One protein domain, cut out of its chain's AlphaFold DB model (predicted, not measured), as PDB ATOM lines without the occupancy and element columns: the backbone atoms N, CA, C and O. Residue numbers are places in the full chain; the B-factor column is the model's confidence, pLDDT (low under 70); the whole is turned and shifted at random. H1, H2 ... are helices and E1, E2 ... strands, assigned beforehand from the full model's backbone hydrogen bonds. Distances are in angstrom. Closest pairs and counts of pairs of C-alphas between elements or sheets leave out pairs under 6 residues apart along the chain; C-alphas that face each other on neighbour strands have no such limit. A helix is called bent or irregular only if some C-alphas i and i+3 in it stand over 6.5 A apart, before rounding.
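This is residues 14 to 29 and 39 to 219 of the 242 residues of the protein "Putative ser thr protein phosphatase family protein" of Botryosphaeria parva (strain UCR-NP2) (UniProt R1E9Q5). With little regular structure, two small sheets, E1 E2 E3 E4 and E5 E6 E7, stand partly face to face as a sandwich; H1, H4 and H5 graze the first. The printed part has 197 residues, 72 in five named helices and seven strands, mixed: E1 E2 H1 E3 H2 H3 H4 H5 E4 E5 E6 E7. The first sheet is parallel, the second mixed; the whole is compact, radius of gyration of the C-alphas 17.7 A, spans 53 by 51 by 33 A.

Begin at E1, residues 14 to 16, parallel to E2, 53 to 57: N 14 and O 53 are 2.9 A apart. After H1, 66 to 77, E3, 83 to 87, is parallel to E2, N 54 and O 83 at 2.8 A; E2, H1, E3 form a strand-helix-strand unit, parallel neighbours joined through a helix, its crossover right-handed. H2, 97 to 100, touches H3, 113 to 121, closest C-alphas Tyr 100 and Gly 114, 4.6 A; H3 is irregular, C-alphas 117 and 120 being 9.3 A apart. H1 touches H4, 126 to 135, with residues 66 to 69 alone, closest C-alphas Met 66 and Ala 130, 6.5 A. Past H5, 137 to 140, E4, 144 to 146, is parallel to E3, N 145 and O 84 at 2.8 A. E5, 150 to 155, and E6, 161 to 167, form a hairpin, N 152 and O 164 at 2.8 A; E7, 215 to 218, is parallel to E6, N 217 and O 165 at 2.8 A. Every O i to N i+4 pair is within hydrogen-bond range in H1 and H4, 3 of 5 in H3; H2 and H5 are too short for one.

Find C-alpha 14 at (146.775, 125.797, 158.819), where E1 begins. H1 runs 16.3 A, E6 19.8 A; E7 ends at C-alpha 218, (144.974, 139.959, 154.474).

Residues 30 to 38 are cut out, C-alphas 29 and 39 standing 11.7 A apart. Links H2 to H3 and E6 to E7 are long. Look for pLDDT under 70 at residues 27 to 29, 39 to 43, 105 to 109 and 208 to 211.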
ATOM      1  N   LEU A  14     147.197 125.373 157.486       95.88
ATOM      2  CA  LEU A  14     146.775 125.797 158.819       95.88
ATOM      3  C   LEU A  14     146.734 127.322 158.850       95.88
ATOM      4  O   LEU A  14     147.668 127.973 158.398       95.88
ATOM      5  N   ILE A  15     145.652 127.896 159.362       94.75
ATOM      6  CA  ILE A  15     145.449 129.343 159.335       94.75
ATOM      7  C   ILE A  15     145.131 129.800 160.743       94.75
ATOM      8  O   ILE A  15     144.207 129.286 161.374       94.75
ATOM      9  N   ILE A  16     145.936 130.736 161.221       93.19
ATOM     10  CA  ILE A  16     145.794 131.408 162.504       93.19
ATOM     11  C   ILE A  16     145.891 132.916 162.273       93.19
ATOM     12  O   ILE A  16     146.324 133.375 161.218       93.19
ATOM     13  N   SER A  17     145.441 133.692 163.242       92.81
ATOM     14  CA  SER A  17     145.463 135.149 163.200       92.81
ATOM     15  C   SER A  17     145.141 135.676 164.587       92.81
ATOM     16  O   SER A  17     144.649 134.902 165.419       92.81
ATOM     17  N   ASP A  18     145.389 136.965 164.814       91.81
ATOM     18  CA  ASP A  18     144.942 137.674 166.013       91.81
ATOM     19  C   ASP A  18     145.411 136.969 167.284       91.81
ATOM     20  O   ASP A  18     144.687 136.880 168.281       91.81
ATOM     21  N   THR A  19     146.628 136.419 167.240       91.56
ATOM     22  CA  THR A  19     147.177 135.714 168.392       91.56
ATOM     23  C   THR A  19     147.436 136.683 169.521       91.56
ATOM     24  O   THR A  19     147.270 136.275 170.665       91.56
ATOM     25  N   HIS A  20     147.742 137.956 169.242       92.25
ATOM     26  CA  HIS A  20     147.824 138.988 170.274       92.25
ATOM     27  C   HIS A  20     148.764 138.567 171.420       92.25
ATOM     28  O   HIS A  20     148.411 138.609 172.602       92.25
ATOM     29  N   SER A  21     149.950 138.060 171.066       90.25
ATOM     30  CA  SER A  21     150.933 137.503 172.010       90.25
ATOM     31  C   SER A  21     150.444 136.276 172.808       90.25
ATOM     32  O   SER A  21     151.082 135.872 173.785       90.25
ATOM     33  N   ALA A  22     149.323 135.651 172.434       86.81
ATOM     34  CA  ALA A  22     148.821 134.453 173.096       86.81
ATOM     35  C   ALA A  22     149.720 133.242 172.784       86.81
ATOM     36  O   ALA A  22     149.952 132.919 171.617       86.81
ATOM     37  N   PRO A  23     150.195 132.519 173.813       84.38
ATOM     38  CA  PRO A  23     151.000 131.324 173.608       84.38
ATOM     39  C   PRO A  23     150.134 130.130 173.184       84.38
ATOM     40  O   PRO A  23     148.939 130.077 173.493       84.38
ATOM     41  N   LEU A  24     150.767 129.115 172.585       85.81
ATOM     42  CA  LEU A  24     150.200 127.766 172.543       85.81
ATOM     43  C   LEU A  24     150.230 127.176 173.950       85.81
ATOM     44  O   LEU A  24     151.287 127.089 174.573       85.81
ATOM     45  N   VAL A  25     149.069 126.774 174.455       81.25
ATOM     46  CA  VAL A  25     148.961 126.154 175.778       81.25
ATOM     47  C   VAL A  25     148.967 124.647 175.627       81.25
ATOM     48  O   VAL A  25     148.096 124.094 174.958       81.25
ATOM     49  N   ASP A  26     149.907 123.981 176.284       76.12
ATOM     50  CA  ASP A  26     149.835 122.541 176.494       76.12
ATOM     51  C   ASP A  26     149.012 122.269 177.772       76.12
ATOM     52  O   ASP A  26     149.450 122.625 178.872       76.12
ATOM     53  N   PRO A  27     147.796 121.701 177.655       66.12
ATOM     54  CA  PRO A  27     146.959 121.406 178.813       66.12
ATOM     55  C   PRO A  27     147.554 120.329 179.732       66.12
ATOM     56  O   PRO A  27     147.131 120.245 180.883       66.12
ATOM     57  N   GLU A  28     148.503 119.523 179.250       67.81
ATOM     58  CA  GLU A  28     149.171 118.469 180.022       67.81
ATOM     59  C   GLU A  28     150.457 118.969 180.704       67.81
ATOM     60  O   GLU A  28     150.832 118.440 181.748       67.81
ATOM     61  N   ALA A  29     151.100 120.020 180.178       63.25
ATOM     62  CA  ALA A  29     152.300 120.623 180.776       63.25
ATOM     63  C   ALA A  29     152.004 121.616 181.916       63.25
ATOM     64  O   ALA A  29     152.908 121.994 182.664       63.25
ATOM     65  N   GLN A  39     143.854 130.108 182.106       48.97
ATOM     66  CA  GLN A  39     144.541 129.312 181.066       48.97
ATOM     67  C   GLN A  39     143.631 128.258 180.434       48.97
ATOM     68  O   GLN A  39     143.768 127.969 179.247       48.97
ATOM     69  N   ARG A  40     142.649 127.725 181.177       49.38
ATOM     70  CA  ARG A  40     141.729 126.688 180.668       49.38
ATOM     71  C   ARG A  40     140.859 127.152 179.489       49.38
ATOM     72  O   ARG A  40     140.401 126.313 178.713       49.38
ATOM     73  N   ASN A  41     140.691 128.464 179.311       52.19
ATOM     74  CA  ASN A  41     139.887 129.075 178.244       52.19
ATOM     75  C   ASN A  41     140.709 129.687 177.094       52.19
ATOM     76  O   ASN A  41     140.153 130.432 176.288       52.19
ATOM     77  N   LYS A  42     142.010 129.399 176.983       63.28
ATOM     78  CA  LYS A  42     142.804 129.879 175.842       63.28
ATOM     79  C   LYS A  42     142.475 129.095 174.568       63.28
ATOM     80  O   LYS A  42     142.366 127.868 174.593       63.28
ATOM     81  N   ALA A  43     142.292 129.832 173.470       64.50
ATOM     82  CA  ALA A  43     141.819 129.314 172.186       64.50
ATOM     83  C   ALA A  43     142.851 128.429 171.464       64.50
ATOM     84  O   ALA A  43     142.463 127.502 170.756       64.50
ATOM     85  N   PHE A  44     144.151 128.667 171.677       75.62
ATOM     86  CA  PHE A  44     145.222 127.930 171.010       75.62
ATOM     87  C   PHE A  44     145.848 126.884 171.936       75.62
ATOM     88  O   PHE A  44     146.550 127.215 172.894       75.62
ATOM     89  N   ARG A  45     145.584 125.607 171.647       82.38
ATOM     90  CA  ARG A  45     146.096 124.469 172.419       82.38
ATOM     91  C   ARG A  45     147.076 123.653 171.591       82.38
ATOM     92  O   ARG A  45     146.818 123.395 170.416       82.38
ATOM     93  N   ALA A  46     148.177 123.256 172.210       83.25
ATOM     94  CA  ALA A  46     149.136 122.344 171.612       83.25
ATOM     95  C   ALA A  46     148.666 120.875 171.740       83.25
ATOM     96  O   ALA A  46     147.966 120.547 172.702       83.25
ATOM     97  N   PRO A  47     149.065 119.992 170.804       88.62
ATOM     98  CA  PRO A  47     149.662 120.332 169.514       88.62
ATOM     99  C   PRO A  47     148.599 120.837 168.523       88.62
ATOM    100  O   PRO A  47     147.478 120.327 168.474       88.62
ATOM    101  N   LEU A  48     148.965 121.811 167.684       90.62
ATOM    102  CA  LEU A  48     148.162 122.140 166.503       90.62
ATOM    103  C   LEU A  48     148.337 121.058 165.417       90.62
ATOM    104  O   LEU A  48     149.361 120.370 165.399       90.62
ATOM    105  N   PRO A  49     147.369 120.889 164.494       92.25
ATOM    106  CA  PRO A  49     147.500 119.929 163.403       92.25
ATOM    107  C   PRO A  49     148.699 120.227 162.492       92.25
ATOM    108  O   PRO A  49     148.913 121.371 162.101       92.25
ATOM    109  N   SER A  50     149.408 119.171 162.087       96.44
ATOM    110  CA  SER A  50     150.461 119.230 161.064       96.44
ATOM    111  C   SER A  50     149.934 119.789 159.736       96.44
ATOM    112  O   SER A  50     148.870 119.365 159.258       96.44
ATOM    113  N   ALA A  51     150.689 120.691 159.111       97.19
ATOM    114  CA  ALA A  51     150.340 121.334 157.844       97.19
ATOM    115  C   ALA A  51     151.544 121.444 156.899       97.19
ATOM    116  O   ALA A  51     152.690 121.407 157.325       97.19
ATOM    117  N   ASP A  52     151.288 121.593 155.600       97.94
ATOM    118  CA  ASP A  52     152.341 121.891 154.622       97.94
ATOM    119  C   ASP A  52     152.701 123.385 154.654       97.94
ATOM    120  O   ASP A  52     153.858 123.758 154.454       97.94
ATOM    121  N   VAL A  53     151.705 124.235 154.940       98.12
ATOM    122  CA  VAL A  53     151.844 125.689 155.094       98.12
ATOM    123  C   VAL A  53     151.018 126.169 156.283       98.12
ATOM    124  O   VAL A  53     149.845 125.812 156.407       98.12
ATOM    125  N   LEU A  54     151.603 127.011 157.131       98.25
ATOM    126  CA  LEU A  54     150.881 127.828 158.103       98.25
ATOM    127  C   LEU A  54     150.779 129.268 157.596       98.25
ATOM    128  O   LEU A  54     151.764 129.807 157.101       98.25
ATOM    129  N   LEU A  55     149.621 129.899 157.766       98.25
ATOM    130  CA  LEU A  55     149.401 131.326 157.531       98.25
ATOM    131  C   LEU A  55     149.054 132.004 158.864       98.25
ATOM    132  O   LEU A  55     148.115 131.564 159.528       98.25
ATOM    133  N   HIS A  56     149.787 133.051 159.249       97.38
ATOM    134  CA  HIS A  56     149.428 133.945 160.355       97.38
ATOM    135  C   HIS A  56     148.989 135.307 159.809       97.38
ATOM    136  O   HIS A  56     149.824 136.104 159.375       97.38
ATOM    137  N   CYS A  57     147.686 135.576 159.823       96.50
ATOM    138  CA  CYS A  57     147.072 136.713 159.130       96.50
ATOM    139  C   CYS A  57     147.081 138.022 159.947       96.50
ATOM    140  O   CYS A  57     146.081 138.724 159.998       96.50
ATOM    141  N   GLY A  58     148.214 138.379 160.553       95.81
ATOM    142  CA  GLY A  58     148.347 139.630 161.310       95.81
ATOM    143  C   GLY A  58     147.906 139.552 162.769       95.81
ATOM    144  O   GLY A  58     147.490 138.496 163.252       95.81
ATOM    145  N   ASP A  59     148.103 140.670 163.467       95.94
ATOM    146  CA  ASP A  59     147.983 140.834 164.918       95.94
ATOM    147  C   ASP A  59     148.727 139.740 165.681       95.94
ATOM    148  O   ASP A  59     148.181 138.937 166.448       95.94
ATOM    149  N   ILE A  60     150.028 139.689 165.402       97.25
ATOM    150  CA  ILE A  60     150.962 138.758 166.032       97.25
ATOM    151  C   ILE A  60     151.153 139.141 167.505       97.25
ATOM    152  O   ILE A  60     151.257 138.282 168.384       97.25
ATOM    153  N   THR A  61     151.199 140.441 167.778       97.19
ATOM    154  CA  THR A  61     151.506 141.019 169.091       97.19
ATOM    155  C   THR A  61     150.344 141.829 169.656       97.19
ATOM    156  O   THR A  61     149.344 142.037 168.978       97.19
ATOM    157  N   MET A  62     150.448 142.293 170.908       93.50
ATOM    158  CA  MET A  62     149.507 143.283 171.443       93.50
ATOM    159  C   MET A  62     149.885 144.709 171.055       93.50
ATOM    160  O   MET A  62     148.999 145.558 170.954       93.50
ATOM    161  N   ALA A  63     151.180 145.005 170.934       95.75
ATOM    162  CA  ALA A  63     151.647 146.367 170.695       95.75
ATOM    163  C   ALA A  63     153.008 146.435 169.989       95.75
ATOM    164  O   ALA A  63     153.682 147.457 170.076       95.75
ATOM    165  N   GLY A  64     153.469 145.382 169.321       97.50
ATOM    166  CA  GLY A  64     154.714 145.396 168.555       97.50
ATOM    167  C   GLY A  64     155.986 145.551 169.394       97.50
ATOM    168  O   GLY A  64     156.968 146.119 168.910       97.50
ATOM    169  N   HIS A  65     156.016 145.094 170.648       98.19
ATOM    170  CA  HIS A  65     157.269 145.048 171.407       98.19
ATOM    171  C   HIS A  65     158.145 143.856 170.987       98.19
ATOM    172  O   HIS A  65     157.650 142.774 170.682       98.19
ATOM    173  N   MET A  66     159.474 144.008 171.058       98.31
ATOM    174  CA  MET A  66     160.413 142.953 170.631       98.31
ATOM    175  C   MET A  66     160.220 141.618 171.363       98.31
ATOM    176  O   MET A  66     160.195 140.575 170.720       98.31
ATOM    177  N   HIS A  67     160.000 141.646 172.682       97.69
ATOM    178  CA  HIS A  67     159.771 140.424 173.465       97.69
ATOM    179  C   HIS A  67     158.492 139.671 173.047       97.69
ATOM    180  O   HIS A  67     158.405 138.451 173.202       97.69
ATOM    181  N   GLU A  68     157.497 140.383 172.507       98.06
ATOM    182  CA  GLU A  68     156.274 139.780 171.977       98.06
ATOM    183  C   GLU A  68     156.565 139.051 170.667       98.06
ATOM    184  O   GLU A  68     156.178 137.894 170.517       98.06
ATOM    185  N   TYR A  69     157.317 139.675 169.753       98.50
ATOM    186  CA  TYR A  69     157.739 139.014 168.518       98.50
ATOM    187  C   TYR A  69     158.653 137.820 168.774       98.50
ATOM    188  O   TYR A  69     158.506 136.799 168.111       98.50
ATOM    189  N   GLU A  70     159.577 137.911 169.731       98.38
ATOM    190  CA  GLU A  70     160.426 136.782 170.125       98.38
ATOM    191  C   GLU A  70     159.572 135.604 170.611       98.38
ATOM    192  O   GLU A  70     159.734 134.481 170.131       98.38
ATOM    193  N   SER A  71     158.596 135.873 171.483       96.31
ATOM    194  CA  SER A  71     157.663 134.861 171.993       96.31
ATOM    195  C   SER A  71     156.794 134.262 170.883       96.31
ATOM    196  O   SER A  71     156.630 133.043 170.808       96.31
ATOM    197  N   ALA A  72     156.267 135.099 169.988       96.62
ATOM    198  CA  ALA A  72     155.495 134.655 168.834       96.62
ATOM    199  C   ALA A  72     156.344 133.814 167.876       96.62
ATOM    200  O   ALA A  72     155.873 132.813 167.338       96.62
ATOM    201  N   LEU A  73     157.614 134.173 167.694       98.06
ATOM    202  CA  LEU A  73     158.514 133.443 166.821       98.06
ATOM    203  C   LEU A  73     158.876 132.068 167.392       98.06
ATOM    204  O   LEU A  73     158.937 131.097 166.638       98.06
ATOM    205  N   GLU A  74     159.098 131.957 168.703       96.56
ATOM    206  CA  GLU A  74     159.232 130.653 169.373       96.56
ATOM    207  C   GLU A  74     157.961 129.810 169.219       96.56
ATOM    208  O   GLU A  74     158.031 128.642 168.829       96.56
ATOM    209  N   MET A  75     156.793 130.418 169.437       95.12
ATOM    210  CA  MET A  75     155.503 129.756 169.263       95.12
ATOM    211  C   MET A  75     155.340 129.203 167.839       95.12
ATOM    212  O   MET A  75     155.088 128.009 167.676       95.12
ATOM    213  N   LEU A  76     155.577 130.022 166.812       96.69
ATOM    214  CA  LEU A  76     155.532 129.605 165.407       96.69
ATOM    215  C   LEU A  76     156.547 128.498 165.106       96.69
ATOM    216  O   LEU A  76     156.231 127.553 164.385       96.69
ATOM    217  N   GLY A  77     157.755 128.586 165.669       96.38
ATOM    218  CA  GLY A  77     158.796 127.571 165.509       96.38
ATOM    219  C   GLY A  77     158.409 126.198 166.060       96.38
ATOM    220  O   GLY A  77     158.844 125.189 165.509       96.38
ATOM    221  N   SER A  78     157.552 126.152 167.083       94.62
ATOM    222  CA  SER A  78     157.056 124.905 167.681       94.62
ATOM    223  C   SER A  78     155.962 124.195 166.869       94.62
ATOM    224  O   SER A  78     155.664 123.030 167.131       94.62
ATOM    225  N   ILE A  79     155.360 124.866 165.879       95.69
ATOM    226  CA  ILE A  79     154.285 124.293 165.061       95.69
ATOM    227  C   ILE A  79     154.873 123.435 163.935       95.69
ATOM    228  O   ILE A  79     155.750 123.884 163.185       95.69
ATOM    229  N   ASP A  80     154.330 122.223 163.775       96.81
ATOM    230  CA  ASP A  80     154.671 121.288 162.697       96.81
ATOM    231  C   ASP A  80     154.119 121.759 161.338       96.81
ATOM    232  O   ASP A  80     153.078 121.311 160.852       96.81
ATOM    233  N   ALA A  81     154.822 122.724 160.748       97.44
ATOM    234  CA  ALA A  81     154.632 123.173 159.377       97.44
ATOM    235  C   ALA A  81     155.988 123.565 158.756       97.44
ATOM    236  O   ALA A  81     156.691 124.398 159.336       97.44
ATOM    237  N   PRO A  82     156.392 123.015 157.595       97.31
ATOM    238  CA  PRO A  82     157.667 123.365 156.962       97.31
ATOM    239  C   PRO A  82     157.765 124.834 156.528       97.31
ATOM    240  O   PRO A  82     158.839 125.426 156.620       97.31
ATOM    241  N   LEU A  83     156.653 125.420 156.077       98.50
ATOM    242  CA  LEU A  83     156.549 126.824 155.684       98.50
ATOM    243  C   LEU A  83     155.530 127.537 156.578       98.50
ATOM    244  O   LEU A  83     154.393 127.087 156.696       98.50
ATOM    245  N   LYS A  84     155.914 128.665 157.176       98.62
ATOM    246  CA  LYS A  84     155.021 129.579 157.896       98.62
ATOM    247  C   LYS A  84     155.099 130.957 157.255       98.62
ATOM    248  O   LYS A  84     156.152 131.585 157.273       98.62
ATOM    249  N   LEU A  85     153.993 131.417 156.694       98.81
ATOM    250  CA  LEU A  85     153.851 132.749 156.127       98.81
ATOM    251  C   LEU A  85     153.194 133.647 157.166       98.81
ATOM    252  O   LEU A  85     152.215 133.248 157.798       98.81
ATOM    253  N   VAL A  86     153.744 134.839 157.363       98.62
ATOM    254  CA  VAL A  86     153.287 135.779 158.388       98.62
ATOM    255  C   VAL A  86     153.174 137.164 157.771       98.62
ATOM    256  O   VAL A  86     154.108 137.619 157.114       98.62
ATOM    257  N   ILE A  87     152.049 137.832 157.997       98.56
ATOM    258  CA  ILE A  87     151.888 139.270 157.746       98.56
ATOM    259  C   ILE A  87     151.720 139.984 159.084       98.56
ATOM    260  O   ILE A  87     151.327 139.357 160.067       98.56
ATOM    261  N   ALA A  88     152.004 141.282 159.107       98.38
ATOM    262  CA  ALA A  88     151.657 142.144 160.232       98.38
ATOM    263  C   ALA A  88     150.145 142.432 160.268       98.38
ATOM    264  O   ALA A  88     149.458 142.306 159.250       98.38
ATOM    265  N   GLY A  89     149.643 142.826 161.435       95.88
ATOM    266  CA  GLY A  89     148.356 143.496 161.601       95.88
ATOM    267  C   GLY A  89     148.498 144.838 162.306       95.88
ATOM    268  O   GLY A  89     149.611 145.317 162.541       95.88
ATOM    269  N   ASN A  90     147.380 145.474 162.645       94.75
ATOM    270  CA  ASN A  90     147.414 146.822 163.208       94.75
ATOM    271  C   ASN A  90     148.045 146.893 164.602       94.75
ATOM    272  O   ASN A  90     148.523 147.964 164.979       94.75
ATOM    273  N   HIS A  91     148.067 145.795 165.361       95.62
ATOM    274  CA  HIS A  91     148.744 145.709 166.659       95.62
ATOM    275  C   HIS A  91     150.269 145.606 166.552       95.62
ATOM    276  O   HIS A  91     150.981 145.951 167.498       95.62
ATOM    277  N   ASP A  92     150.789 145.225 165.389       97.94
ATOM    278  CA  ASP A  92     152.217 145.057 165.134       97.94
ATOM    279  C   ASP A  92     152.881 146.396 164.768       97.94
ATOM    280  O   ASP A  92     153.567 146.528 163.757       97.94
ATOM    281  N   ILE A  93     152.664 147.428 165.592       97.06
ATOM    282  CA  ILE A  93     152.905 148.837 165.231       97.06
ATOM    283  C   ILE A  93     154.348 149.167 164.852       97.06
ATOM    284  O   ILE A  93     154.582 150.129 164.138       97.06
ATOM    285  N   THR A  94     155.325 148.400 165.331       98.38
ATOM    286  CA  THR A  94     156.740 148.580 164.978       98.38
ATOM    287  C   THR A  94     157.077 147.994 163.610       98.38
ATOM    288  O   THR A  94     158.125 148.310 163.070       98.38
ATOM    289  N   LEU A  95     156.216 147.172 163.010       98.44
ATOM    290  CA  LEU A  95     156.376 146.731 161.622       98.44
ATOM    291  C   LEU A  95     155.850 147.758 160.605       98.44
ATOM    292  O   LEU A  95     156.140 147.612 159.419       98.44
ATOM    293  N   ASP A  96     155.150 148.803 161.059       97.62
ATOM    294  CA  ASP A  96     154.787 149.994 160.282       97.62
ATOM    295  C   ASP A  96     155.660 151.179 160.731       97.62
ATOM    296  O   ASP A  96     155.328 151.920 161.660       97.62
ATOM    297  N   GLU A  97     156.835 151.319 160.111       97.25
ATOM    298  CA  GLU A  97     157.825 152.341 160.475       97.25
ATOM    299  C   GLU A  97     157.259 153.764 160.353       97.25
ATOM    300  O   GLU A  97     157.432 154.575 161.269       97.25
ATOM    301  N   ASP A  98     156.529 154.044 159.270       95.06
ATOM    302  CA  ASP A  98     155.918 155.350 159.026       95.06
ATOM    303  C   ASP A  98     154.882 155.677 160.104       95.06
ATOM    304  O   ASP A  98     154.885 156.784 160.650       95.06
ATOM    305  N   PHE A  99     154.031 154.722 160.487       95.12
ATOM    306  CA  PHE A  99     153.099 154.920 161.596       95.12
ATOM    307  C   PHE A  99     153.845 155.160 162.907       95.12
ATOM    308  O   PHE A  99     153.592 156.156 163.594       95.12
ATOM    309  N   TYR A 100     154.790 154.284 163.254       96.50
ATOM    310  CA  TYR A 100     155.495 154.310 164.533       96.50
ATOM    311  C   TYR A 100     156.283 155.611 164.744       96.50
ATOM    312  O   TYR A 100     156.222 156.205 165.829       96.50
ATOM    313  N   LEU A 101     156.964 156.098 163.702       95.56
ATOM    314  CA  LEU A 101     157.731 157.348 163.716       95.56
ATOM    315  C   LEU A 101     156.867 158.601 163.493       95.56
ATOM    316  O   LEU A 101     157.376 159.717 163.581       95.56
ATOM    317  N   GLY A 102     155.554 158.445 163.297       90.62
ATOM    318  CA  GLY A 102     154.598 159.553 163.201       90.62
ATOM    319  C   GLY A 102     154.487 160.192 161.813       90.62
ATOM    320  O   GLY A 102     153.979 161.307 161.707       90.62
ATOM    321  N   GLY A 103     154.946 159.507 160.765       85.75
ATOM    322  CA  GLY A 103     154.716 159.864 159.363       85.75
ATOM    323  C   GLY A 103     153.286 159.580 158.881       85.75
ATOM    324  O   GLY A 103     152.813 160.246 157.962       85.75
ATOM    325  N   SER A 104     152.565 158.657 159.528       81.06
ATOM    326  CA  SER A 104     151.156 158.337 159.249       81.06
ATOM    327  C   SER A 104     150.327 158.192 160.544       81.06
ATOM    328  O   SER A 104     150.878 158.089 161.640       81.06
ATOM    329  N   GLY A 105     148.988 158.253 160.452       69.31
ATOM    330  CA  GLY A 105     148.089 158.045 161.607       69.31
ATOM    331  C   GLY A 105     148.161 159.136 162.689       69.31
ATOM    332  O   GLY A 105     148.259 158.833 163.877       69.31
ATOM    333  N   GLY A 106     148.176 160.407 162.269       60.41
ATOM    334  CA  GLY A 106     148.580 161.580 163.056       60.41
ATOM    335  C   GLY A 106     148.147 161.631 164.530       60.41
ATOM    336  O   GLY A 106     146.997 161.380 164.890       60.41
ATOM    337  N   SER A 107     149.080 162.048 165.391       63.66
ATOM    338  CA  SER A 107     148.807 162.375 166.791       63.66
ATOM    339  C   SER A 107     148.539 163.870 166.962       63.66
ATOM    340  O   SER A 107     149.361 164.710 166.590       63.66
ATOM    341  N   LEU A 108     147.432 164.217 167.621       67.44
ATOM    342  CA  LEU A 108     147.105 165.603 167.986       67.44
ATOM    343  C   LEU A 108     148.033 166.182 169.074       67.44
ATOM    344  O   LEU A 108     147.917 167.356 169.419       67.44
ATOM    345  N   THR A 109     148.934 165.371 169.642       69.62
ATOM    346  CA  THR A 109     149.749 165.733 170.814       69.62
ATOM    347  C   THR A 109     151.188 166.140 170.478       69.62
ATOM    348  O   THR A 109     151.964 166.409 171.392       69.62
ATOM    349  N   GLY A 110     151.576 166.150 169.195       80.69
ATOM    350  CA  GLY A 110     152.955 166.420 168.757       80.69
ATOM    351  C   GLY A 110     153.957 165.294 169.057       80.69
ATOM    352  O   GLY A 110     155.152 165.469 168.849       80.69
ATOM    353  N   TRP A 111     153.479 164.154 169.563       87.88
ATOM    354  CA  TRP A 111     154.269 162.939 169.786       87.88
ATOM    355  C   TRP A 111     154.089 161.981 168.611       87.88
ATOM    356  O   TRP A 111     153.011 161.941 168.020       87.88
ATOM    357  N   THR A 112     155.092 161.159 168.316       93.00
ATOM    358  CA  THR A 112     154.933 160.048 167.366       93.00
ATOM    359  C   THR A 112     153.971 158.990 167.925       93.00
ATOM    360  O   THR A 112     153.713 158.941 169.137       93.00
ATOM    361  N   ASN A 113     153.429 158.109 167.072       93.56
ATOM    362  CA  ASN A 113     152.561 157.032 167.566       93.56
ATOM    363  C   ASN A 113     153.317 156.069 168.482       93.56
ATOM    364  O   ASN A 113     152.777 155.680 169.518       93.56
ATOM    365  N   GLY A 114     154.583 155.772 168.174       94.94
ATOM    366  CA  GLY A 114     155.457 154.988 169.040       94.94
ATOM    367  C   GLY A 114     155.634 155.626 170.417       94.94
ATOM    368  O   GLY A 114     155.468 154.953 171.431       94.94
ATOM    369  N   GLN A 115     155.878 156.940 170.489       95.00
ATOM    370  CA  GLN A 115     155.992 157.651 171.772       95.00
ATOM    371  C   GLN A 115     154.705 157.557 172.599       95.00
ATOM    372  O   GLN A 115     154.756 157.366 173.815       95.00
ATOM    373  N   ARG A 116     153.542 157.657 171.950       92.44
ATOM    374  CA  ARG A 116     152.234 157.535 172.609       92.44
ATOM    375  C   ARG A 116     151.954 156.110 173.093       92.44
ATOM    376  O   ARG A 116     151.429 155.945 174.190       92.44
ATOM    377  N   MET A 117     152.260 155.103 172.278       93.00
ATOM    378  CA  MET A 117     151.876 153.710 172.528       93.00
ATOM    379  C   MET A 117     152.889 152.954 173.395       93.00
ATOM    380  O   MET A 117     152.489 152.197 174.274       93.00
ATOM    381  N   HIS A 118     154.193 153.180 173.210       96.12
ATOM    382  CA  HIS A 118     155.250 152.529 174.000       96.12
ATOM    383  C   HIS A 118     155.696 153.351 175.212       96.12
ATOM    384  O   HIS A 118     156.310 152.803 176.132       96.12
ATOM    385  N   MET A 119     155.357 154.644 175.267       94.38
ATOM    386  CA  MET A 119     155.676 155.542 176.383       94.38
ATOM    387  C   MET A 119     157.166 155.463 176.767       94.38
ATOM    388  O   MET A 119     158.041 155.716 175.947       94.38
ATOM    389  N   LYS A 120     157.477 155.071 178.009       95.50
ATOM    390  CA  LYS A 120     158.851 154.933 178.520       95.50
ATOM    391  C   LYS A 120     159.694 153.870 177.801       95.50
ATOM    392  O   LYS A 120     160.906 153.870 177.975       95.50
ATOM    393  N   ASN A 121     159.061 152.961 177.058       96.12
ATOM    394  CA  ASN A 121     159.723 151.916 176.278       96.12
ATOM    395  C   ASN A 121     159.916 152.327 174.808       96.12
ATOM    396  O   ASN A 121     160.319 151.493 174.006       96.12
ATOM    397  N   TYR A 122     159.581 153.571 174.446       97.31
ATOM    398  CA  TYR A 122     159.801 154.074 173.099       97.31
ATOM    399  C   TYR A 122     161.287 154.056 172.755       97.31
ATOM    400  O   TYR A 122     162.113 154.645 173.454       97.31
ATOM    401  N   ASP A 123     161.587 153.438 171.624       97.88
ATOM    402  CA  ASP A 123     162.883 153.497 170.968       97.88
ATOM    403  C   ASP A 123     162.635 153.650 169.451       97.88
ATOM    404  O   ASP A 123     161.870 152.858 168.884       97.88
ATOM    405  N   PRO A 124     163.190 154.694 168.796       97.44
ATOM    406  CA  PRO A 124     163.022 154.917 167.360       97.44
ATOM    407  C   PRO A 124     163.670 153.830 166.492       97.44
ATOM    408  O   PRO A 124     163.310 153.723 165.324       97.44
ATOM    409  N   ASP A 125     164.582 153.015 167.029       98.38
ATOM    410  CA  ASP A 125     165.217 151.913 166.299       98.38
ATOM    411  C   ASP A 125     164.377 150.622 166.313       98.38
ATOM    412  O   ASP A 125     164.724 149.660 165.619       98.38
ATOM    413  N   LEU A 126     163.267 150.563 167.068       98.44
ATOM    414  CA  LEU A 126     162.429 149.358 167.139       98.44
ATOM    415  C   LEU A 126     161.897 148.883 165.781       98.44
ATOM    416  O   LEU A 126     161.922 147.670 165.576       98.44
ATOM    417  N   PRO A 127     161.474 149.746 164.834       98.62
ATOM    418  CA  PRO A 127     161.030 149.264 163.531       98.62
ATOM    419  C   PRO A 127     162.101 148.492 162.767       98.62
ATOM    420  O   PRO A 127     161.871 147.384 162.271       98.62
ATOM    421  N   LYS A 128     163.330 149.011 162.786       98.56
ATOM    422  CA  LYS A 128     164.489 148.338 162.204       98.56
ATOM    423  C   LYS A 128     164.779 147.007 162.901       98.56
ATOM    424  O   LYS A 128     165.059 146.017 162.224       98.56
ATOM    425  N   GLN A 129     164.715 146.966 164.233       98.56
ATOM    426  CA  GLN A 129     164.934 145.741 165.012       98.56
ATOM    427  C   GLN A 129     163.853 144.685 164.725       98.56
ATOM    428  O   GLN A 129     164.186 143.526 164.469       98.56
ATOM    429  N   ALA A 130     162.581 145.087 164.687       98.56
ATOM    430  CA  ALA A 130     161.448 144.223 164.374       98.56
ATOM    431  C   ALA A 130     161.584 143.632 162.965       98.56
ATOM    432  O   ALA A 130     161.556 142.410 162.793       98.56
ATOM    433  N   LYS A 131     161.835 144.471 161.952       98.38
ATOM    434  CA  LYS A 131     162.035 144.009 160.573       98.38
ATOM    435  C   LYS A 131     163.237 143.070 160.451       98.38
ATOM    436  O   LYS A 131     163.159 142.055 159.753       98.38
ATOM    437  N   ALA A 132     164.339 143.362 161.144       98.62
ATOM    438  CA  ALA A 132     165.525 142.508 161.157       98.62
ATOM    439  C   ALA A 132     165.258 141.130 161.790       98.62
ATOM    440  O   ALA A 132     165.748 140.126 161.272       98.62
ATOM    441  N   LEU A 133     164.460 141.055 162.861       98.62
ATOM    442  CA  LEU A 133     164.058 139.786 163.476       98.62
ATOM    443  C   LEU A 133     163.276 138.908 162.488       98.62
ATOM    444  O   LEU A 133     163.645 137.755 162.256       98.62
ATOM    445  N   TRP A 134     162.235 139.471 161.869       98.44
ATOM    446  CA  TRP A 134     161.310 138.744 160.993       98.44
ATOM    447  C   TRP A 134     161.910 138.336 159.640       98.44
ATOM    448  O   TRP A 134     161.513 137.325 159.064       98.44
ATOM    449  N   THR A 135     162.890 139.087 159.134       98.00
ATOM    450  CA  THR A 135     163.602 138.782 157.872       98.00
ATOM    451  C   THR A 135     164.936 138.051 158.079       98.00
ATOM    452  O   THR A 135     165.566 137.583 157.118       98.00
ATOM    453  N   GLY A 136     165.382 137.949 159.332       98.12
ATOM    454  CA  GLY A 136     166.678 137.417 159.725       98.12
ATOM    455  C   GLY A 136     166.732 135.894 159.843       98.12
ATOM    456  O   GLY A 136     165.760 135.167 159.627       98.12
ATOM    457  N   ASN A 137     167.909 135.395 160.224       98.06
ATOM    458  CA  ASN A 137     168.156 133.956 160.364       98.06
ATOM    459  C   ASN A 137     167.300 133.302 161.457       98.06
ATOM    460  O   ASN A 137     166.965 132.130 161.320       98.06
ATOM    461  N   ALA A 138     166.933 134.048 162.506       96.50
ATOM    462  CA  ALA A 138     166.099 133.544 163.595       96.50
ATOM    463  C   ALA A 138     164.709 133.105 163.109       96.50
ATOM    464  O   ALA A 138     164.195 132.089 163.573       96.50
ATOM    465  N   ALA A 139     164.117 133.844 162.164       98.38
ATOM    466  CA  ALA A 139     162.839 133.478 161.568       98.38
ATOM    467  C   ALA A 139     162.992 132.362 160.531       98.38
ATOM    468  O   ALA A 139     162.306 131.337 160.594       98.38
ATOM    469  N   LYS A 140     163.972 132.504 159.633       98.12
ATOM    470  CA  LYS A 140     164.231 131.531 158.564       98.12
ATOM    471  C   LYS A 140     164.532 130.129 159.095       98.12
ATOM    472  O   LYS A 140     164.026 129.158 158.542       98.12
ATOM    473  N   SER A 141     165.301 130.004 160.179       98.06
ATOM    474  CA  SER A 141     165.630 128.699 160.778       98.06
ATOM    475  C   SER A 141     164.415 127.965 161.357       98.06
ATOM    476  O   SER A 141     164.467 126.749 161.522       98.06
ATOM    477  N   LYS A 142     163.313 128.678 161.616       98.44
ATOM    478  CA  LYS A 142     162.033 128.136 162.100       98.44
ATOM    479  C   LYS A 142     161.012 127.902 160.978       98.44
ATOM    480  O   LYS A 142     159.862 127.546 161.254       98.44
ATOM    481  N   GLY A 143     161.419 128.100 159.722       98.31
ATOM    482  CA  GLY A 143     160.550 128.018 158.547       98.31
ATOM    483  C   GLY A 143     159.614 129.218 158.395       98.31
ATOM    484  O   GLY A 143     158.628 129.126 157.667       98.31
ATOM    485  N   VAL A 144     159.883 130.328 159.090       98.75
ATOM    486  CA  VAL A 144     159.042 131.530 159.077       98.75
ATOM    487  C   VAL A 144     159.514 132.501 158.000       98.75
ATOM    488  O   VAL A 144     160.696 132.835 157.919       98.75
ATOM    489  N   THR A 145     158.569 132.969 157.189       98.62
ATOM    490  CA  THR A 145     158.754 133.997 156.162       98.62
ATOM    491  C   THR A 145     157.749 135.117 156.398       98.62
ATOM    492  O   THR A 145     156.540 134.906 156.312       98.62
ATOM    493  N   PHE A 146     158.258 136.310 156.698       98.62
ATOM    494  CA  PHE A 146     157.445 137.519 156.778       98.62
ATOM    495  C   PHE A 146     157.182 138.077 155.379       98.62
ATOM    496  O   PHE A 146     158.116 138.181 154.582       98.62
ATOM    497  N   LEU A 147     155.932 138.435 155.093       98.44
ATOM    498  CA  LEU A 147     155.502 138.937 153.793       98.44
ATOM    499  C   LEU A 147     155.150 140.419 153.884       98.44
ATOM    500  O   LEU A 147     154.258 140.815 154.633       98.44
ATOM    501  N   ASP A 148     155.841 141.220 153.078       97.31
ATOM    502  CA  ASP A 148     155.386 142.564 152.734       97.31
ATOM    503  C   ASP A 148     154.185 142.494 151.781       97.31
ATOM    504  O   ASP A 148     153.867 141.436 151.229       97.31
ATOM    505  N   GLU A 149     153.513 143.626 151.577       95.88
ATOM    506  CA  GLU A 149     152.421 143.696 150.612       95.88
ATOM    507  C   GLU A 149     152.882 143.274 149.208       95.88
ATOM    508  O   GLU A 149     153.897 143.760 148.710       95.88
ATOM    509  N   GLY A 150     152.105 142.413 148.549       94.88
ATOM    510  CA  GLY A 150     152.313 142.049 147.151       94.88
ATOM    511  C   GLY A 150     152.121 140.563 146.876       94.88
ATOM    512  O   GLY A 150     151.607 139.816 147.709       94.88
ATOM    513  N   VAL A 151     152.519 140.140 145.676       94.75
ATOM    514  CA  VAL A 151     152.444 138.743 145.229       94.75
ATOM    515  C   VAL A 151     153.728 138.002 145.583       94.75
ATOM    516  O   VAL A 151     154.824 138.451 145.256       94.75
ATOM    517  N   HIS A 152     153.573 136.833 146.194       96.44
ATOM    518  CA  HIS A 152     154.650 135.941 146.606       96.44
ATOM    519  C   HIS A 152     154.394 134.535 146.068       96.44
ATOM    520  O   HIS A 152     153.287 134.010 146.189       96.44
ATOM    521  N   GLU A 153     155.421 133.908 145.505       96.06
ATOM    522  CA  GLU A 153     155.335 132.563 144.932       96.06
ATOM    523  C   GLU A 153     156.188 131.573 145.724       96.06
ATOM    524  O   GLU A 153     157.355 131.827 146.032       96.06
ATOM    525  N   PHE A 154     155.617 130.406 146.016       96.06
ATOM    526  CA  PHE A 154     156.270 129.349 146.778       96.06
ATOM    527  C   PHE A 154     156.180 128.014 146.050       96.06
ATOM    528  O   PHE A 154     155.155 127.659 145.470       96.06
ATOM    529  N   THR A 155     157.256 127.232 146.138       96.12
ATOM    530  CA  THR A 155     157.222 125.792 145.859       96.12
ATOM    531  C   THR A 155     157.268 125.057 147.188       96.12
ATOM    532  O   THR A 155     158.234 125.176 147.941       96.12
ATOM    533  N   LEU A 156     156.195 124.336 147.497       95.44
ATOM    534  CA  LEU A 156     156.037 123.616 148.751       95.44
ATOM    535  C   LEU A 156     156.832 122.309 148.739       95.44
ATOM    536  O   LEU A 156     157.172 121.767 147.688       95.44
ATOM    537  N   HIS A 157     157.075 121.754 149.927       92.00
ATOM    538  CA  HIS A 157     157.841 120.512 150.088       92.00
ATOM    539  C   HIS A 157     157.191 119.302 149.391       92.00
ATOM    540  O   HIS A 157     157.880 118.370 148.987       92.00
ATOM    541  N   ASN A 158     155.865 119.327 149.226       91.81
ATOM    542  CA  ASN A 158     155.093 118.315 148.501       91.81
ATOM    543  C   ASN A 158     155.082 118.531 146.969       91.81
ATOM    544  O   ASN A 158     154.410 117.787 146.258       91.81
ATOM    545  N   GLY A 159     155.789 119.547 146.458       93.06
ATOM    546  CA  GLY A 159     155.862 119.897 145.038       93.06
ATOM    547  C   GLY A 159     154.737 120.806 144.533       93.06
ATOM    548  O   GLY A 159     154.773 121.214 143.374       93.06
ATOM    549  N   ALA A 160     153.753 121.154 145.370       92.75
ATOM    550  CA  ALA A 160     152.719 122.112 144.992       92.75
ATOM    551  C   ALA A 160     153.317 123.511 144.789       92.75
ATOM    552  O   ALA A 160     154.199 123.937 145.538       92.75
ATOM    553  N   LYS A 161     152.792 124.249 143.810       93.00
ATOM    554  CA  LYS A 161     153.027 125.689 143.682       93.00
ATOM    555  C   LYS A 161     151.928 126.442 144.418       93.00
ATOM    556  O   LYS A 161     150.777 126.007 144.390       93.00
ATOM    557  N   LEU A 162     152.301 127.526 145.082       92.12
ATOM    558  CA  LEU A 162     151.383 128.377 145.824       92.12
ATOM    559  C   LEU A 162     151.691 129.844 145.535       92.12
ATOM    560  O   LEU A 162     152.787 130.307 145.851       92.12
ATOM    561  N   THR A 163     150.710 130.567 145.006       93.88
ATOM    562  CA  THR A 163     150.778 132.022 144.819       93.88
ATOM    563  C   THR A 163     149.919 132.721 145.868       93.88
ATOM    564  O   THR A 163     148.703 132.515 145.931       93.88
ATOM    565  N   VAL A 164     150.543 133.564 146.689       94.38
ATOM    566  CA  VAL A 164     149.893 134.309 147.774       94.38
ATOM    567  C   VAL A 164     149.975 135.799 147.488       94.38
ATOM    568  O   VAL A 164     151.067 136.335 147.333       94.38
ATOM    569  N   TYR A 165     148.835 136.483 147.471       94.25
ATOM    570  CA  TYR A 165     148.818 137.935 147.612       94.25
ATOM    571  C   TYR A 165     148.699 138.283 149.096       94.25
ATOM    572  O   TYR A 165     147.750 137.846 149.747       94.25
ATOM    573  N   ALA A 166     149.653 139.036 149.632       95.69
ATOM    574  CA  ALA A 166     149.714 139.429 151.034       95.69
ATOM    575  C   ALA A 166     149.429 140.928 151.200       95.69
ATOM    576  O   ALA A 166     149.860 141.730 150.375       95.69
ATOM    577  N   SER A 167     148.736 141.322 152.272       95.25
ATOM    578  CA  SER A 167     148.576 142.732 152.654       95.25
ATOM    579  C   SER A 167     148.282 142.869 154.155       95.25
ATOM    580  O   SER A 167     147.277 142.326 154.617       95.25
ATOM    581  N   PRO A 168     149.096 143.616 154.925       95.56
ATOM    582  CA  PRO A 168     148.813 143.880 156.341       95.56
ATOM    583  C   PRO A 168     147.716 144.935 156.556       95.56
ATOM    584  O   PRO A 168     147.286 145.167 157.680       95.56
ATOM    585  N   TRP A 169     147.272 145.600 155.489       92.94
ATOM    586  CA  TRP A 169     146.461 146.804 155.593       92.94
ATOM    587  C   TRP A 169     144.968 146.534 155.713       92.94
ATOM    588  O   TRP A 169     144.425 145.665 155.028       92.94
ATOM    589  N   GLN A 170     144.297 147.375 156.495       88.19
ATOM    590  CA  GLN A 170     142.858 147.338 156.730       88.19
ATOM    591  C   GLN A 170     142.223 148.740 156.667       88.19
ATOM    592  O   GLN A 170     142.931 149.743 156.804       88.19
ATOM    593  N   PRO A 171     140.896 148.837 156.454       86.38
ATOM    594  CA  PRO A 171     140.188 150.105 156.592       86.38
ATOM    595  C   PRO A 171     140.381 150.689 157.993       86.38
ATOM    596  O   PRO A 171     140.480 149.933 158.957       86.38
ATOM    597  N   GLU A 172     140.385 152.018 158.105       85.06
ATOM    598  CA  GLU A 172     140.680 152.708 159.362       85.06
ATOM    599  C   GLU A 172     139.853 152.164 160.528       85.06
ATOM    600  O   GLU A 172     138.615 152.152 160.492       85.06
ATOM    601  N   PHE A 173     140.584 151.738 161.558       76.50
ATOM    602  CA  PHE A 173     140.056 151.344 162.847       76.50
ATOM    603  C   PHE A 173     140.975 151.821 163.983       76.50
ATOM    604  O   PHE A 173     142.151 151.453 164.072       76.50
ATOM    605  N   CYS A 174     140.412 152.628 164.886       80.12
ATOM    606  CA  CYS A 174     141.038 153.116 166.120       80.12
ATOM    607  C   CYS A 174     142.355 153.908 165.959       80.12
ATOM    608  O   CYS A 174     143.018 154.157 166.971       80.12
ATOM    609  N   ASN A 175     142.738 154.337 164.752       83.50
ATOM    610  CA  ASN A 175     144.019 154.996 164.455       83.50
ATOM    611  C   ASN A 175     145.267 154.204 164.930       83.50
ATOM    612  O   ASN A 175     146.125 154.715 165.661       83.50
ATOM    613  N   TRP A 176     145.329 152.923 164.558       90.56
ATOM    614  CA  TRP A 176     146.494 152.034 164.717       90.56
ATOM    615  C   TRP A 176     147.278 151.884 163.397       90.56
ATOM    616  O   TRP A 176     146.932 152.528 162.403       90.56
ATOM    617  N   ALA A 177     148.345 151.081 163.406       93.81
ATOM    618  CA  ALA A 177     149.176 150.824 162.232       93.81
ATOM    619  C   ALA A 177     148.384 150.184 161.083       93.81
ATOM    620  O   ALA A 177     147.314 149.611 161.297       93.81
ATOM    621  N   PHE A 178     148.927 150.264 159.867       93.81
ATOM    622  CA  PHE A 178     148.378 149.622 158.671       93.81
ATOM    623  C   PHE A 178     146.914 149.990 158.356       93.81
ATOM    624  O   PHE A 178     146.156 149.190 157.806       93.81
ATOM    625  N   ASN A 179     146.510 151.224 158.661       90.69
ATOM    626  CA  ASN A 179     145.179 151.752 158.361       90.69
ATOM    627  C   ASN A 179     145.151 152.553 157.050       90.69
ATOM    628  O   ASN A 179     146.038 153.364 156.791       90.69
ATOM    629  N   TYR A 180     144.085 152.412 156.263       89.06
ATOM    630  CA  TYR A 180     143.770 153.315 155.149       89.06
ATOM    631  C   TYR A 180     142.364 153.910 155.278       89.06
ATOM    632  O   TYR A 180     141.476 153.320 155.887       89.06
ATOM    633  N   ASP A 181     142.161 155.099 154.705       88.31
ATOM    634  CA  ASP A 181     140.863 155.779 154.727       88.31
ATOM    635  C   ASP A 181     139.782 154.950 154.018       88.31
ATOM    636  O   ASP A 181     140.046 154.287 153.020       88.31
ATOM    637  N   HIS A 182     138.540 155.003 154.500       86.62
ATOM    638  CA  HIS A 182     137.431 154.225 153.930       86.62
ATOM    639  C   HIS A 182     137.095 154.610 152.478       86.62
ATOM    640  O   HIS A 182     136.464 153.823 151.779       86.62
ATOM    641  N   SER A 183     137.511 155.792 152.020       88.88
ATOM    642  CA  SER A 183     137.404 156.228 150.621       88.88
ATOM    643  C   SER A 183     138.557 155.752 149.733       88.88
ATOM    644  O   SER A 183     138.520 155.961 148.521       88.88
ATOM    645  N   HIS A 184     139.594 155.130 150.298       91.62
ATOM    646  CA  HIS A 184     140.757 154.685 149.541       91.62
ATOM    647  C   HIS A 184     140.549 153.301 148.915       91.62
ATOM    648  O   HIS A 184     140.218 152.328 149.593       91.62
ATOM    649  N   ASP A 185     140.851 153.190 147.624       91.00
ATOM    650  CA  ASP A 185     141.030 151.909 146.950       91.00
ATOM    651  C   ASP A 185     142.509 151.531 146.956       91.00
ATOM    652  O   ASP A 185     143.333 152.116 146.249       91.00
ATOM    653  N   ARG A 186     142.847 150.545 147.783       90.88
ATOM    654  CA  ARG A 186     144.211 150.029 147.914       90.88
ATOM    655  C   ARG A 186     144.435 148.713 147.171       90.88
ATOM    656  O   ARG A 186     145.559 148.228 147.121       90.88
ATOM    657  N   TRP A 187     143.374 148.127 146.620       88.62
ATOM    658  CA  TRP A 187     143.379 146.743 146.151       88.62
ATOM    659  C   TRP A 187     143.423 146.652 144.634       88.62
ATOM    660  O   TRP A 187     144.067 145.749 144.105       88.62
ATOM    661  N   ASN A 188     142.755 147.568 143.932       90.06
ATOM    662  CA  ASN A 188     142.668 147.513 142.478       90.06
ATOM    663  C   ASN A 188     143.759 148.365 141.816       90.06
ATOM    664  O   ASN A 188     144.192 149.375 142.379       90.06
ATOM    665  N   PRO A 189     144.198 148.000 140.600       90.81
ATOM    666  CA  PRO A 189     144.970 148.918 139.777       90.81
ATOM    667  C   PRO A 189     144.116 150.151 139.407       90.81
ATOM    668  O   PRO A 189     142.885 150.052 139.371       90.81
ATOM    669  N   PRO A 190     144.738 151.315 139.129       89.62
ATOM    670  CA  PRO A 190     144.021 152.585 138.970       89.62
ATOM    671  C   PRO A 190     142.905 152.590 137.918       89.62
ATOM    672  O   PRO A 190     141.919 153.306 138.069       89.62
ATOM    673  N   ASP A 191     143.040 151.800 136.854       91.50
ATOM    674  CA  ASP A 191     142.058 151.671 135.773       91.50
ATOM    675  C   ASP A 191     140.811 150.859 136.160       91.50
ATOM    676  O   ASP A 191     139.790 150.946 135.477       91.50
ATOM    677  N   LEU A 192     140.875 150.106 137.262       90.69
ATOM    678  CA  LEU A 192     139.775 149.298 137.794       90.69
ATOM    679  C   LEU A 192     139.180 149.856 139.092       90.69
ATOM    680  O   LEU A 192     138.268 149.245 139.655       90.69
ATOM    681  N   SER A 193     139.671 150.999 139.571       90.31
ATOM    682  CA  SER A 193     139.126 151.631 140.767       90.31
ATOM    683  C   SER A 193     137.703 152.136 140.575       90.31
ATOM    684  O   SER A 193     137.304 152.583 139.496       90.31
ATOM    685  N   ALA A 194     136.929 152.082 141.659       87.38
ATOM    686  CA  ALA A 194     135.593 152.654 141.681       87.38
ATOM    687  C   ALA A 194     135.664 154.185 141.477       87.38
ATOM    688  O   ALA A 194     136.573 154.821 142.013       87.38
ATOM    689  N   PRO A 195     134.722 154.806 140.737       88.69
ATOM    690  CA  PRO A 195     134.769 156.242 140.438       88.69
ATOM    691  C   PRO A 195     134.726 157.166 141.663       88.69
ATOM    692  O   PRO A 195     135.113 158.328 141.571       88.69
ATOM    693  N   ASP A 196     134.197 156.673 142.779       89.38
ATOM    694  CA  ASP A 196     134.057 157.369 144.056       89.38
ATOM    695  C   ASP A 196     135.182 157.050 145.054       89.38
ATOM    696  O   ASP A 196     135.187 157.602 146.154       89.38
ATOM    697  N   ALA A 197     136.144 156.206 144.672       90.62
ATOM    698  CA  ALA A 197     137.294 155.857 145.492       90.62
ATOM    699  C   ALA A 197     138.568 156.589 145.043       90.62
ATOM    700  O   ALA A 197     138.807 156.821 143.856       90.62
ATOM    701  N   VAL A 198     139.434 156.918 145.999       94.12
ATOM    702  CA  VAL A 198     140.778 157.444 145.737       94.12
ATOM    703  C   VAL A 198     141.740 156.263 145.648       94.12
ATOM    704  O   VAL A 198     141.992 155.599 146.650       94.12
ATOM    705  N   ASN A 199     142.289 155.979 144.466       94.31
ATOM    706  CA  ASN A 199     143.283 154.913 144.341       94.31
ATOM    707  C   ASN A 199     144.584 155.300 145.063       94.31
ATOM    708  O   ASN A 199     145.179 156.339 144.771       94.31
ATOM    709  N   VAL A 200     145.025 154.448 145.986       93.88
ATOM    710  CA  VAL A 200     146.291 154.586 146.731       93.88
ATOM    711  C   VAL A 200     147.105 153.289 146.708       93.88
ATOM    712  O   VAL A 200     147.966 153.067 147.559       93.88
ATOM    713  N   ALA A 201     146.803 152.393 145.767       92.38
ATOM    714  CA  ALA A 201     147.437 151.087 145.686       92.38
ATOM    715  C   ALA A 201     148.929 151.226 145.338       92.38
ATOM    716  O   ALA A 201     149.288 151.809 144.316       92.38
ATOM    717  N   ILE A 202     149.799 150.660 146.179       93.12
ATOM    718  CA  ILE A 202     151.247 150.580 145.917       93.12
ATOM    719  C   ILE A 202     151.561 149.266 145.198       93.12
ATOM    720  O   ILE A 202     152.238 149.264 144.173       93.12
ATOM    721  N   ASN A 203     151.017 148.158 145.707       93.75
ATOM    722  CA  ASN A 203     151.124 146.832 145.106       93.75
ATOM    723  C   ASN A 203     149.712 146.270 144.875       93.75
ATOM    724  O   ASN A 203     149.281 145.399 145.635       93.75
ATOM    725  N   PRO A 204     148.956 146.779 143.880       91.56
ATOM    726  CA  PRO A 204     147.589 146.328 143.636       91.56
ATOM    727  C   PRO A 204     147.539 144.825 143.360       91.56
ATOM    728  O   PRO A 204     148.488 144.236 142.833       91.56
ATOM    729  N   VAL A 205     146.400 144.210 143.670       90.25
ATOM    730  CA  VAL A 205     146.096 142.844 143.248       90.25
ATOM    731  C   VAL A 205     146.142 142.818 141.714       90.25
ATOM    732  O   VAL A 205     145.409 143.586 141.081       90.25
ATOM    733  N   PRO A 206     146.983 141.973 141.089       87.50
ATOM    734  CA  PRO A 206     147.027 141.866 139.641       87.50
ATOM    735  C   PRO A 206     145.638 141.610 139.060       87.50
ATOM    736  O   PRO A 206     144.930 140.686 139.469       87.50
ATOM    737  N   ALA A 207     145.264 142.424 138.075       77.44
ATOM    738  CA  ALA A 207     144.062 142.239 137.279       77.44
ATOM    739  C   ALA A 207     144.269 141.081 136.296       77.44
ATOM    740  O   ALA A 207     144.367 141.299 135.094       77.44
ATOM    741  N   ASP A 208     144.445 139.858 136.791       66.25
ATOM    742  CA  ASP A 208     144.899 138.762 135.942       66.25
ATOM    743  C   ASP A 208     143.781 137.765 135.569       66.25
ATOM    744  O   ASP A 208     143.152 137.173 136.453       66.25
ATOM    745  N   PRO A 209     143.538 137.534 134.262       50.00
ATOM    746  CA  PRO A 209     142.781 136.396 133.739       50.00
ATOM    747  C   PRO A 209     143.549 135.051 133.702       50.00
ATOM    748  O   PRO A 209     142.930 134.035 133.383       50.00
ATOM    749  N   GLY A 210     144.865 135.010 133.971       53.28
ATOM    750  CA  GLY A 210     145.741 133.829 133.815       53.28
ATOM    751  C   GLY A 210     146.786 133.565 134.923       53.28
ATOM    752  O   GLY A 210     147.175 132.415 135.124       53.28
ATOM    753  N   GLY A 211     147.219 134.572 135.674       58.72
ATOM    754  CA  GLY A 211     148.040 134.462 136.886       58.72
ATOM    755  C   GLY A 211     147.167 134.209 138.102       58.72
ATOM    756  O   GLY A 211     146.522 135.090 138.668       58.72
ATOM    757  N   LYS A 212     147.101 132.939 138.481       76.69
ATOM    758  CA  LYS A 212     146.239 132.479 139.558       76.69
ATOM    759  C   LYS A 212     146.849 132.862 140.905       76.69
ATOM    760  O   LYS A 212     147.816 132.246 141.341       76.69
ATOM    761  N   ILE A 213     146.270 133.854 141.577       87.25
ATOM    762  CA  ILE A 213     146.402 133.967 143.033       87.25
ATOM    763  C   ILE A 213     145.616 132.807 143.639       87.25
ATOM    764  O   ILE A 213     144.405 132.699 143.439       87.25
ATOM    765  N   ASP A 214     146.302 131.939 144.376       88.69
ATOM    766  CA  ASP A 214     145.663 130.828 145.075       88.69
ATOM    767  C   ASP A 214     145.068 131.286 146.411       88.69
ATOM    768  O   ASP A 214     144.011 130.798 146.817       88.69
ATOM    769  N   ILE A 215     145.750 132.215 147.093       91.00
ATOM    770  CA  ILE A 215     145.372 132.725 148.415       91.00
ATOM    771  C   ILE A 215     145.525 134.243 148.458       91.00
ATOM    772  O   ILE A 215     146.596 134.773 148.170       91.00
ATOM    773  N   MET A 216     144.474 134.934 148.902       91.12
ATOM    774  CA  MET A 216     144.603 136.288 149.440       91.12
ATOM    775  C   MET A 216     144.757 136.210 150.958       91.12
ATOM    776  O   MET A 216     143.894 135.674 151.651       91.12
ATOM    777  N   MET A 217     145.883 136.712 151.455       93.56
ATOM    778  CA  MET A 217     146.262 136.734 152.860       93.56
ATOM    779  C   MET A 217     146.266 138.185 153.343       93.56
ATOM    780  O   MET A 217     147.213 138.934 153.110       93.56
ATOM    781  N   THR A 218     145.181 138.586 153.997       91.94
ATOM    782  CA  THR A 218     144.974 139.959 154.474       91.94
ATOM    783  C   THR A 218     144.662 139.967 155.963       91.94
ATOM    784  O   THR A 218     143.986 139.049 156.431       91.94
ATOM    785  N   HIS A 219     145.111 140.991 156.690       88.50
ATOM    786  CA  HIS A 219     144.836 141.099 158.124       88.50
ATOM    787  C   HIS A 219     143.363 141.428 158.422       88.50
ATOM    788  O   HIS A 219     142.695 140.700 159.151       88.50
TER     789      HIS A 219